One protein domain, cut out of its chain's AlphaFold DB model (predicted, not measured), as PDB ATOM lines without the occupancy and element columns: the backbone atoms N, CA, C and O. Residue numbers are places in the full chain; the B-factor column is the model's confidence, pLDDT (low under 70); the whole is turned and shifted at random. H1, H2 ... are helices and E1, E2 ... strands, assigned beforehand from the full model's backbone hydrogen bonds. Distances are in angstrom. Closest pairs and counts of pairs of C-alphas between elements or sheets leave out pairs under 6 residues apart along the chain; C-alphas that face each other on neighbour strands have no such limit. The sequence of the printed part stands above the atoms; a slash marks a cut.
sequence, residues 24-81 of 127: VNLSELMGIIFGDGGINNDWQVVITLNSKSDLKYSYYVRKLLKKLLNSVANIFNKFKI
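Overview. This is residues 24 to 81 of the 127 residues of an uncharacterized protein of Candidatus Nealsonbacteria bacterium CG11_big_fil_rev_8_21_14_0_20_35_11 (UniProt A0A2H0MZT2). One long helix, H2, makes the longest axis; the shorter H1 packs on a middle stretch of it with residues 25 to 29 and slants away at 50 degrees to a small two-stranded hairpin, E1 and E2, on the far end of H1 from that contact. From the hairpin, residues 48 to 54 lead back to the beginning of H2, and the other end of H2 sticks out with residues 74 to 78. The printed part has 58 residues, with named elements in the order H1, E1, E2, H2, an antiparallel sheet of order E1 - E2, and a mostly helix class. The whole is loose, with a radius of gyration of the C-alphas of 13.4 A and spans of 42 by 28 by 17 A.

Arrangement. H1, residues 24 to 36, passes by a tight link with no residue between into E1, residues 37 to 41. E1 and E2, residues 44 to 47, form a hairpin of antiparallel neighbours, with 147 degrees between their directions. N 38 and O 46 are 2.8 A apart and N 44 and O 41 are 3.1 A apart, both within hydrogen-bond range. The closest C-alphas of H1 and E2 are those of Asp 36 and Ile 47, 5.6 A apart. H2, residues 55 to 78, touches H1, with residues 61 to 68 alone on its side and residues 25 to 29 alone on the side of H1. Their closest C-alphas are those of Asn 25 and Leu 64, 6.7 A apart. The two helices run opposite ways at a steep tilt of 50 degrees. E1 and H2 are apart. In H1 and H2 every O i to N i+4 pair is within hydrogen-bond range.

Along the chain. H1 runs from Val 24 to Asp 36, 17.7 A, and begins with C-alpha 24 at (-32.055, -51.952, 37.927). E1 runs from Gly 37 to Asn 41, 12.4 A, and E2 from Gln 44 to Ile 47, 10.0 A. H2 runs from Leu 55, C-alpha at (-50.837, -46.033, 48.016), to Lys 78, C-alpha at (-19.092, -34.968, 37.198), a length of 35.3 A.

Size, cuts and confidence. The C-alphas farthest apart in the domain are those of Lys 52 and Lys 80, at 42.6 A. Residues 51 to 56 stand free, as do residues 74 to 80, of which 74 to 78 belong to H2. Without these stretches the body has 45 residues and spans 28 by 28 by 16 A. The link from E1 to E2 is tight, and the link from E2 to H2, with 7 residues between them, is short. The printed part has no cut. The mean pLDDT of the printed part is 94.4, and no printed residue is under 70.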
ATOM      1  N   VAL A  24     -30.798 -51.408  37.385       95.81
ATOM      2  CA  VAL A  24     -32.055 -51.952  37.927       95.81
ATOM      3  C   VAL A  24     -33.078 -50.844  38.189       95.81
ATOM      4  O   VAL A  24     -34.252 -50.979  37.875       95.81
ATOM      5  N   ASN A  25     -32.637 -49.698  38.719       96.31
ATOM      6  CA  ASN A  25     -33.546 -48.579  38.977       96.31
ATOM      7  C   ASN A  25     -34.095 -47.974  37.673       96.31
ATOM      8  O   ASN A  25     -35.241 -47.539  37.630       96.31
ATOM      9  N   LEU A  26     -33.272 -47.897  36.622       94.94
ATOM     10  CA  LEU A  26     -33.709 -47.346  35.341       94.94
ATOM     11  C   LEU A  26     -34.631 -48.326  34.612       94.94
ATOM     12  O   LEU A  26     -35.641 -47.887  34.072       94.94
ATOM     13  N   SER A  27     -34.306 -49.623  34.615       95.75
ATOM     14  CA  SER A  27     -35.164 -50.654  34.024       95.75
ATOM     15  C   SER A  27     -36.521 -50.699  34.714       95.75
ATOM     16  O   SER A  27     -37.539 -50.739  34.034       95.75
ATOM     17  N   GLU A  28     -36.534 -50.592  36.044       97.69
ATOM     18  CA  GLU A  28     -37.767 -50.484  36.816       97.69
ATOM     19  C   GLU A  28     -38.582 -49.269  36.370       97.69
ATOM     20  O   GLU A  28     -39.737 -49.414  35.990       97.69
ATOM     21  N   LEU A  29     -37.981 -48.072  36.328       96.44
ATOM     22  CA  LEU A  29     -38.700 -46.874  35.890       96.44
ATOM     23  C   LEU A  29     -39.271 -47.033  34.474       96.44
ATOM     24  O   LEU A  29     -40.385 -46.581  34.227       96.44
ATOM     25  N   MET A  30     -38.536 -47.660  33.553       95.62
ATOM     26  CA  MET A  30     -39.036 -47.919  32.198       95.62
ATOM     27  C   MET A  30     -40.246 -48.855  32.211       95.62
ATOM     28  O   MET A  30     -41.227 -48.568  31.533       95.62
ATOM     29  N   GLY A  31     -40.217 -49.915  33.025       96.44
ATOM     30  CA  GLY A  31     -41.369 -50.797  33.225       96.44
ATOM     31  C   GLY A  31     -42.593 -50.044  33.747       96.44
ATOM     32  O   GLY A  31     -43.673 -50.162  33.175       96.44
ATOM     33  N   ILE A  32     -42.407 -49.192  34.759       97.00
ATOM     34  CA  ILE A  32     -43.480 -48.352  35.317       97.00
ATOM     35  C   ILE A  32     -44.025 -47.382  34.266       97.00
ATOM     36  O   ILE A  32     -45.233 -47.218  34.152       97.00
ATOM     37  N   ILE A  33     -43.158 -46.737  33.481       96.25
ATOM     38  CA  ILE A  33     -43.589 -45.821  32.415       96.25
ATOM     39  C   ILE A  33     -44.400 -46.565  31.346       96.25
ATOM     40  O   ILE A  33     -45.354 -46.001  30.823       96.25
ATOM     41  N   PHE A  34     -44.048 -47.806  31.014       95.38
ATOM     42  CA  PHE A  34     -44.787 -48.581  30.015       95.38
ATOM     43  C   PHE A  34     -46.089 -49.189  30.542       95.38
ATOM     44  O   PHE A  34     -47.015 -49.362  29.755       95.38
ATOM     45  N   GLY A  35     -46.167 -49.512  31.834       94.94
ATOM     46  CA  GLY A  35     -47.379 -50.058  32.453       94.94
ATOM     47  C   GLY A  35     -48.365 -48.982  32.909       94.94
ATOM     48  O   GLY A  35     -49.527 -48.997  32.513       94.94
ATOM     49  N   ASP A  36     -47.882 -48.034  33.713       94.12
ATOM     50  CA  ASP A  36     -48.689 -47.048  34.451       94.12
ATOM     51  C   ASP A  36     -48.518 -45.610  33.918       94.12
ATOM     52  O   ASP A  36     -49.077 -44.643  34.454       94.12
ATOM     53  N   GLY A  37     -47.662 -45.436  32.909       92.81
ATOM     54  CA  GLY A  37     -47.367 -44.143  32.313       92.81
ATOM     55  C   GLY A  37     -48.337 -43.752  31.201       92.81
ATOM     56  O   GLY A  37     -48.946 -44.574  30.524       92.81
ATOM     57  N   GLY A  38     -48.437 -42.448  30.979       92.38
ATOM     58  CA  GLY A  38     -49.165 -41.838  29.878       92.38
ATOM     59  C   GLY A  38     -48.498 -40.541  29.436       92.38
ATOM     60  O   GLY A  38     -47.639 -39.987  30.127       92.38
ATOM     61  N   ILE A  39     -48.888 -40.044  28.267       92.25
ATOM     62  CA  ILE A  39     -48.426 -38.762  27.731       92.25
ATOM     63  C   ILE A  39     -49.561 -37.758  27.931       92.25
ATOM     64  O   ILE A  39     -50.613 -37.881  27.316       92.25
ATOM     65  N   ASN A  40     -49.367 -36.789  28.827       88.50
ATOM     66  CA  ASN A  40     -50.400 -35.796  29.163       88.50
ATOM     67  C   ASN A  40     -50.428 -34.617  28.175       88.50
ATOM     68  O   ASN A  40     -51.444 -33.963  27.979       88.50
ATOM     69  N   ASN A  41     -49.282 -34.323  27.571       86.94
ATOM     70  CA  ASN A  41     -49.117 -33.378  26.473       86.94
ATOM     71  C   ASN A  41     -47.899 -33.815  25.658       86.94
ATOM     72  O   ASN A  41     -47.123 -34.653  26.111       86.94
ATOM     73  N   ASP A  42     -47.694 -33.188  24.510       83.19
ATOM     74  CA  ASP A  42     -46.607 -33.413  23.549       83.19
ATOM     75  C   ASP A  42     -45.170 -33.533  24.124       83.19
ATOM     76  O   ASP A  42     -44.241 -33.883  23.395       83.19
ATOM     77  N   TRP A  43     -44.926 -33.208  25.399       82.06
ATOM     78  CA  TRP A  43     -43.598 -33.237  26.029       82.06
ATOM     79  C   TRP A  43     -43.569 -33.804  27.454       82.06
ATOM     80  O   TRP A  43     -42.495 -33.825  28.063       82.06
ATOM     81  N   GLN A  44     -44.693 -34.263  28.010       88.19
ATOM     82  CA  GLN A  44     -44.760 -34.709  29.403       88.19
ATOM     83  C   GLN A  44     -45.259 -36.145  29.531       88.19
ATOM     84  O   GLN A  44     -46.436 -36.433  29.317       88.19
ATOM     85  N   VAL A  45     -44.365 -37.010  30.010       92.19
ATOM     86  CA  VAL A  45     -44.727 -38.315  30.565       92.19
ATOM     87  C   VAL A  45     -45.244 -38.123  31.991       92.19
ATOM     88  O   VAL A  45     -44.630 -37.415  32.795       92.19
ATOM     89  N   VAL A  46     -46.371 -38.752  32.301       93.81
ATOM     90  CA  VAL A  46     -47.021 -38.750  33.614       93.81
ATOM     91  C   VAL A  46     -47.255 -40.193  34.034       93.81
ATOM     92  O   VAL A  46     -47.690 -40.996  33.223       93.81
ATOM     93  N   ILE A  47     -46.966 -40.520  35.292       94.75
ATOM     94  CA  ILE A  47     -47.303 -41.816  35.892       94.75
ATOM     95  C   ILE A  47     -48.508 -41.583  36.798       94.75
ATOM     96  O   ILE A  47     -48.427 -40.753  37.710       94.75
ATOM     97  N   THR A  48     -49.603 -42.301  36.552       93.56
ATOM     98  CA  THR A  48     -50.855 -42.157  37.305       93.56
ATOM     99  C   THR A  48     -51.167 -43.469  38.008       93.56
ATOM    100  O   THR A  48     -51.281 -44.500  37.365       93.56
ATOM    101  N   LEU A  49     -51.318 -43.423  39.332       94.12
ATOM    102  CA  LEU A  49     -51.566 -44.597  40.173       94.12
ATOM    103  C   LEU A  49     -52.913 -44.472  40.888       94.12
ATOM    104  O   LEU A  49     -53.378 -43.358  41.152       94.12
ATOM    105  N   ASN A  50     -53.525 -45.599  41.254       93.44
ATOM    106  CA  ASN A  50     -54.765 -45.603  42.018       93.44
ATOM    107  C   ASN A  50     -54.547 -45.045  43.435       93.44
ATOM    108  O   ASN A  50     -53.634 -45.440  44.162       93.44
ATOM    109  N   SER A  51     -55.427 -44.146  43.872       90.75
ATOM    110  CA  SER A  51     -55.284 -43.442  45.151       90.75
ATOM    111  C   SER A  51     -55.483 -44.318  46.394       90.75
ATOM    112  O   SER A  51     -55.029 -43.940  47.474       90.75
ATOM    113  N   LYS A  52     -56.150 -45.472  46.263       91.56
ATOM    114  CA  LYS A  52     -56.441 -46.398  47.368       91.56
ATOM    115  C   LYS A  52     -55.603 -47.670  47.280       91.56
ATOM    116  O   LYS A  52     -54.889 -47.975  48.232       91.56
ATOM    117  N   SER A  53     -55.675 -48.397  46.162       93.94
ATOM    118  CA  SER A  53     -54.979 -49.685  46.017       93.94
ATOM    119  C   SER A  53     -53.464 -49.512  45.943       93.94
ATOM    120  O   SER A  53     -52.729 -50.302  46.534       93.94
ATOM    121  N   ASP A  54     -52.993 -48.429  45.322       95.50
ATOM    122  CA  ASP A  54     -51.576 -48.283  44.984       95.50
ATOM    123  C   ASP A  54     -50.841 -47.346  45.941       95.50
ATOM    124  O   ASP A  54     -49.705 -46.952  45.683       95.50
ATOM    125  N   LEU A  55     -51.437 -46.991  47.085       94.12
ATOM    126  CA  LEU A  55     -50.837 -46.033  48.016       94.12
ATOM    127  C   LEU A  55     -49.416 -46.450  48.434       94.12
ATOM    128  O   LEU A  55     -48.490 -45.639  48.380       94.12
ATOM    129  N   LYS A  56     -49.211 -47.725  48.793       95.94
ATOM    130  CA  LYS A  56     -47.881 -48.254  49.154       95.94
ATOM    131  C   LYS A  56     -46.907 -48.204  47.975       95.94
ATOM    132  O   LYS A  56     -45.766 -47.768  48.137       95.94
ATOM    133  N   TYR A  57     -47.372 -48.598  46.794       95.69
ATOM    134  CA  TYR A  57     -46.586 -48.576  45.565       95.69
ATOM    135  C   TYR A  57     -46.201 -47.142  45.162       95.69
ATOM    136  O   TYR A  57     -45.049 -46.882  44.829       95.69
ATOM    137  N   SER A  58     -47.081 -46.158  45.356       95.50
ATOM    138  CA  SER A  58     -46.786 -44.745  45.089       95.50
ATOM    139  C   SER A  58     -45.587 -44.221  45.893       95.50
ATOM    140  O   SER A  58     -44.773 -43.443  45.384       95.50
ATOM    141  N   TYR A  59     -45.407 -44.684  47.139       95.31
ATOM    142  CA  TYR A  59     -44.230 -44.338  47.935       95.31
ATOM    143  C   TYR A  59     -42.951 -44.953  47.365       95.31
ATOM    144  O   TYR A  59     -41.904 -44.293  47.390       95.31
ATOM    145  N   TYR A  60     -43.037 -46.176  46.838       96.38
ATOM    146  CA  TYR A  60     -41.945 -46.841  46.134       96.38
ATOM    147  C   TYR A  60     -41.559 -46.078  44.861       96.38
ATOM    148  O   TYR A  60     -40.410 -45.639  44.758       96.38
ATOM    149  N   VAL A  61     -42.518 -45.798  43.968       96.00
ATOM    150  CA  VAL A  61     -42.290 -45.043  42.720       96.00
ATOM    151  C   VAL A  61     -41.670 -43.677  43.017       96.00
ATOM    152  O   VAL A  61     -40.661 -43.285  42.427       96.00
ATOM    153  N   ARG A  62     -42.191 -42.966  44.024       94.44
ATOM    154  CA  ARG A  62     -41.630 -41.681  44.465       94.44
ATOM    155  C   ARG A  62     -40.177 -41.807  44.928       94.44
ATOM    156  O   ARG A  62     -39.369 -40.920  44.651       94.44
ATOM    157  N   LYS A  63     -39.832 -42.860  45.673       95.62
ATOM    158  CA  LYS A  63     -38.459 -43.099  46.149       95.62
ATOM    159  C   LYS A  63     -37.529 -43.449  44.985       95.62
ATOM    160  O   LYS A  63     -36.402 -42.958  44.962       95.62
ATOM    161  N   LEU A  64     -38.003 -44.244  44.027       96.75
ATOM    162  CA  LEU A  64     -37.277 -44.603  42.811       96.75
ATOM    163  C   LEU A  64     -36.935 -43.366  41.970       96.75
ATOM    164  O   LEU A  64     -35.762 -43.126  41.683       96.75
ATOM    165  N   LEU A  65     -37.932 -42.529  41.670       95.25
ATOM    166  CA  LEU A  65     -37.745 -41.285  40.918       95.25
ATOM    167  C   LEU A  65     -36.724 -40.357  41.587       95.25
ATOM    168  O   LEU A  65     -35.850 -39.815  40.915       95.25
ATOM    169  N   LYS A  66     -36.765 -40.228  42.920       95.12
ATOM    170  CA  LYS A  66     -35.769 -39.445  43.672       95.12
ATOM    171  C   LYS A  66     -34.348 -39.991  43.521       95.12
ATOM    172  O   LYS A  66     -33.418 -39.211  43.336       95.12
ATOM    173  N   LYS A  67     -34.162 -41.316  43.588       95.06
ATOM    174  CA  LYS A  67     -32.842 -41.945  43.380       95.06
ATOM    175  C   LYS A  67     -32.303 -41.646  41.982       95.06
ATOM    176  O   LYS A  67     -31.142 -41.266  41.847       95.06
ATOM    177  N   LEU A  68     -33.147 -41.783  40.960       95.44
ATOM    178  CA  LEU A  68     -32.762 -41.520  39.575       95.44
ATOM    179  C   LEU A  68     -32.453 -40.037  39.344       95.44
ATOM    180  O   LEU A  68     -31.429 -39.723  38.745       95.44
ATOM    181  N   LEU A  69     -33.244 -39.119  39.898       95.56
ATOM    182  CA  LEU A  69     -32.987 -37.680  39.804       95.56
ATOM    183  C   LEU A  69     -31.657 -37.289  40.471       95.56
ATOM    184  O   LEU A  69     -30.870 -36.545  39.888       95.56
ATOM    185  N   ASN A  70     -31.344 -37.863  41.634       94.69
ATOM    186  CA  ASN A  70     -30.038 -37.680  42.270       94.69
ATOM    187  C   ASN A  70     -28.891 -38.243  41.413       94.69
ATOM    188  O   ASN A  70     -27.814 -37.653  41.367       94.69
ATOM    189  N   SER A  71     -29.116 -39.347  40.691       94.88
ATOM    190  CA  SER A  71     -28.115 -39.874  39.754       94.88
ATOM    191  C   SER A  71     -27.833 -38.896  38.605       94.88
ATOM    192  O   SER A  71     -26.672 -38.689  38.257       94.88
ATOM    193  N   VAL A  72     -28.860 -38.204  38.093       95.38
ATOM    194  CA  VAL A  72     -28.700 -37.139  37.086       95.38
ATOM    195  C   VAL A  72     -27.906 -35.964  37.657       95.38
ATOM    196  O   VAL A  72     -26.990 -35.470  37.002       95.38
ATOM    197  N   ALA A  73     -28.186 -35.554  38.898       96.56
ATOM    198  CA  ALA A  73     -27.412 -34.510  39.568       96.56
ATOM    199  C   ALA A  73     -25.925 -34.892  39.706       96.56
ATOM    200  O   ALA A  73     -25.050 -34.075  39.423       96.56
ATOM    201  N   ASN A  74     -25.629 -36.146  40.062       96.06
ATOM    202  CA  ASN A  74     -24.256 -36.652  40.136       96.06
ATOM    203  C   ASN A  74     -23.558 -36.639  38.770       96.06
ATOM    204  O   ASN A  74     -22.385 -36.273  38.684       96.06
ATOM    205  N   ILE A  75     -24.275 -36.996  37.699       95.88
ATOM    206  CA  ILE A  75     -23.762 -36.898  36.328       95.88
ATOM    207  C   ILE A  75     -23.426 -35.439  36.002       95.88
ATOM    208  O   ILE A  75     -22.310 -35.164  35.573       95.88
ATOM    209  N   PHE A  76     -24.327 -34.489  36.258       97.31
ATOM    210  CA  PHE A  76     -24.052 -33.069  36.010       97.31
ATOM    211  C   PHE A  76     -22.839 -32.563  36.797       97.31
ATOM    212  O   PHE A  76     -21.935 -31.976  36.200       97.31
ATOM    213  N   ASN A  77     -22.742 -32.899  38.085       96.69
ATOM    214  CA  ASN A  77     -21.589 -32.546  38.913       96.69
ATOM    215  C   ASN A  77     -20.272 -33.107  38.349       96.69
ATOM    216  O   ASN A  77     -19.274 -32.385  38.295       96.69
ATOM    217  N   LYS A  78     -20.265 -34.354  37.851       97.31
ATOM    218  CA  LYS A  78     -19.092 -34.968  37.198       97.31
ATOM    219  C   LYS A  78     -18.621 -34.174  35.975       97.31
ATOM    220  O   LYS A  78     -17.423 -34.096  35.719       97.31
ATOM    221  N   PHE A  79     -19.550 -33.558  35.248       97.12
ATOM    222  CA  PHE A  79     -19.267 -32.700  34.095       97.12
ATOM    223  C   PHE A  79     -19.144 -31.209  34.451       97.12
ATOM    224  O   PHE A  79     -19.091 -30.371  33.554       97.12
ATOM    225  N   LYS A  80     -19.050 -30.865  35.746       96.62
ATOM    226  CA  LYS A  80     -18.944 -29.483  36.255       96.62
ATOM    227  C   LYS A  80     -20.123 -28.580  35.853       96.62
ATOM    228  O   LYS A  80     -19.968 -27.360  35.789       96.62
ATOM    229  N   ILE A  81     -21.286 -29.180  35.610       97.62
ATOM    230  CA  ILE A  81     -22.572 -28.509  35.399       97.62
ATOM    231  C   ILE A  81     -23.269 -28.455  36.758       97.62
ATOM    232  O   ILE A  81     -23.379 -29.487  37.415       97.62
TER     233      ILE A  81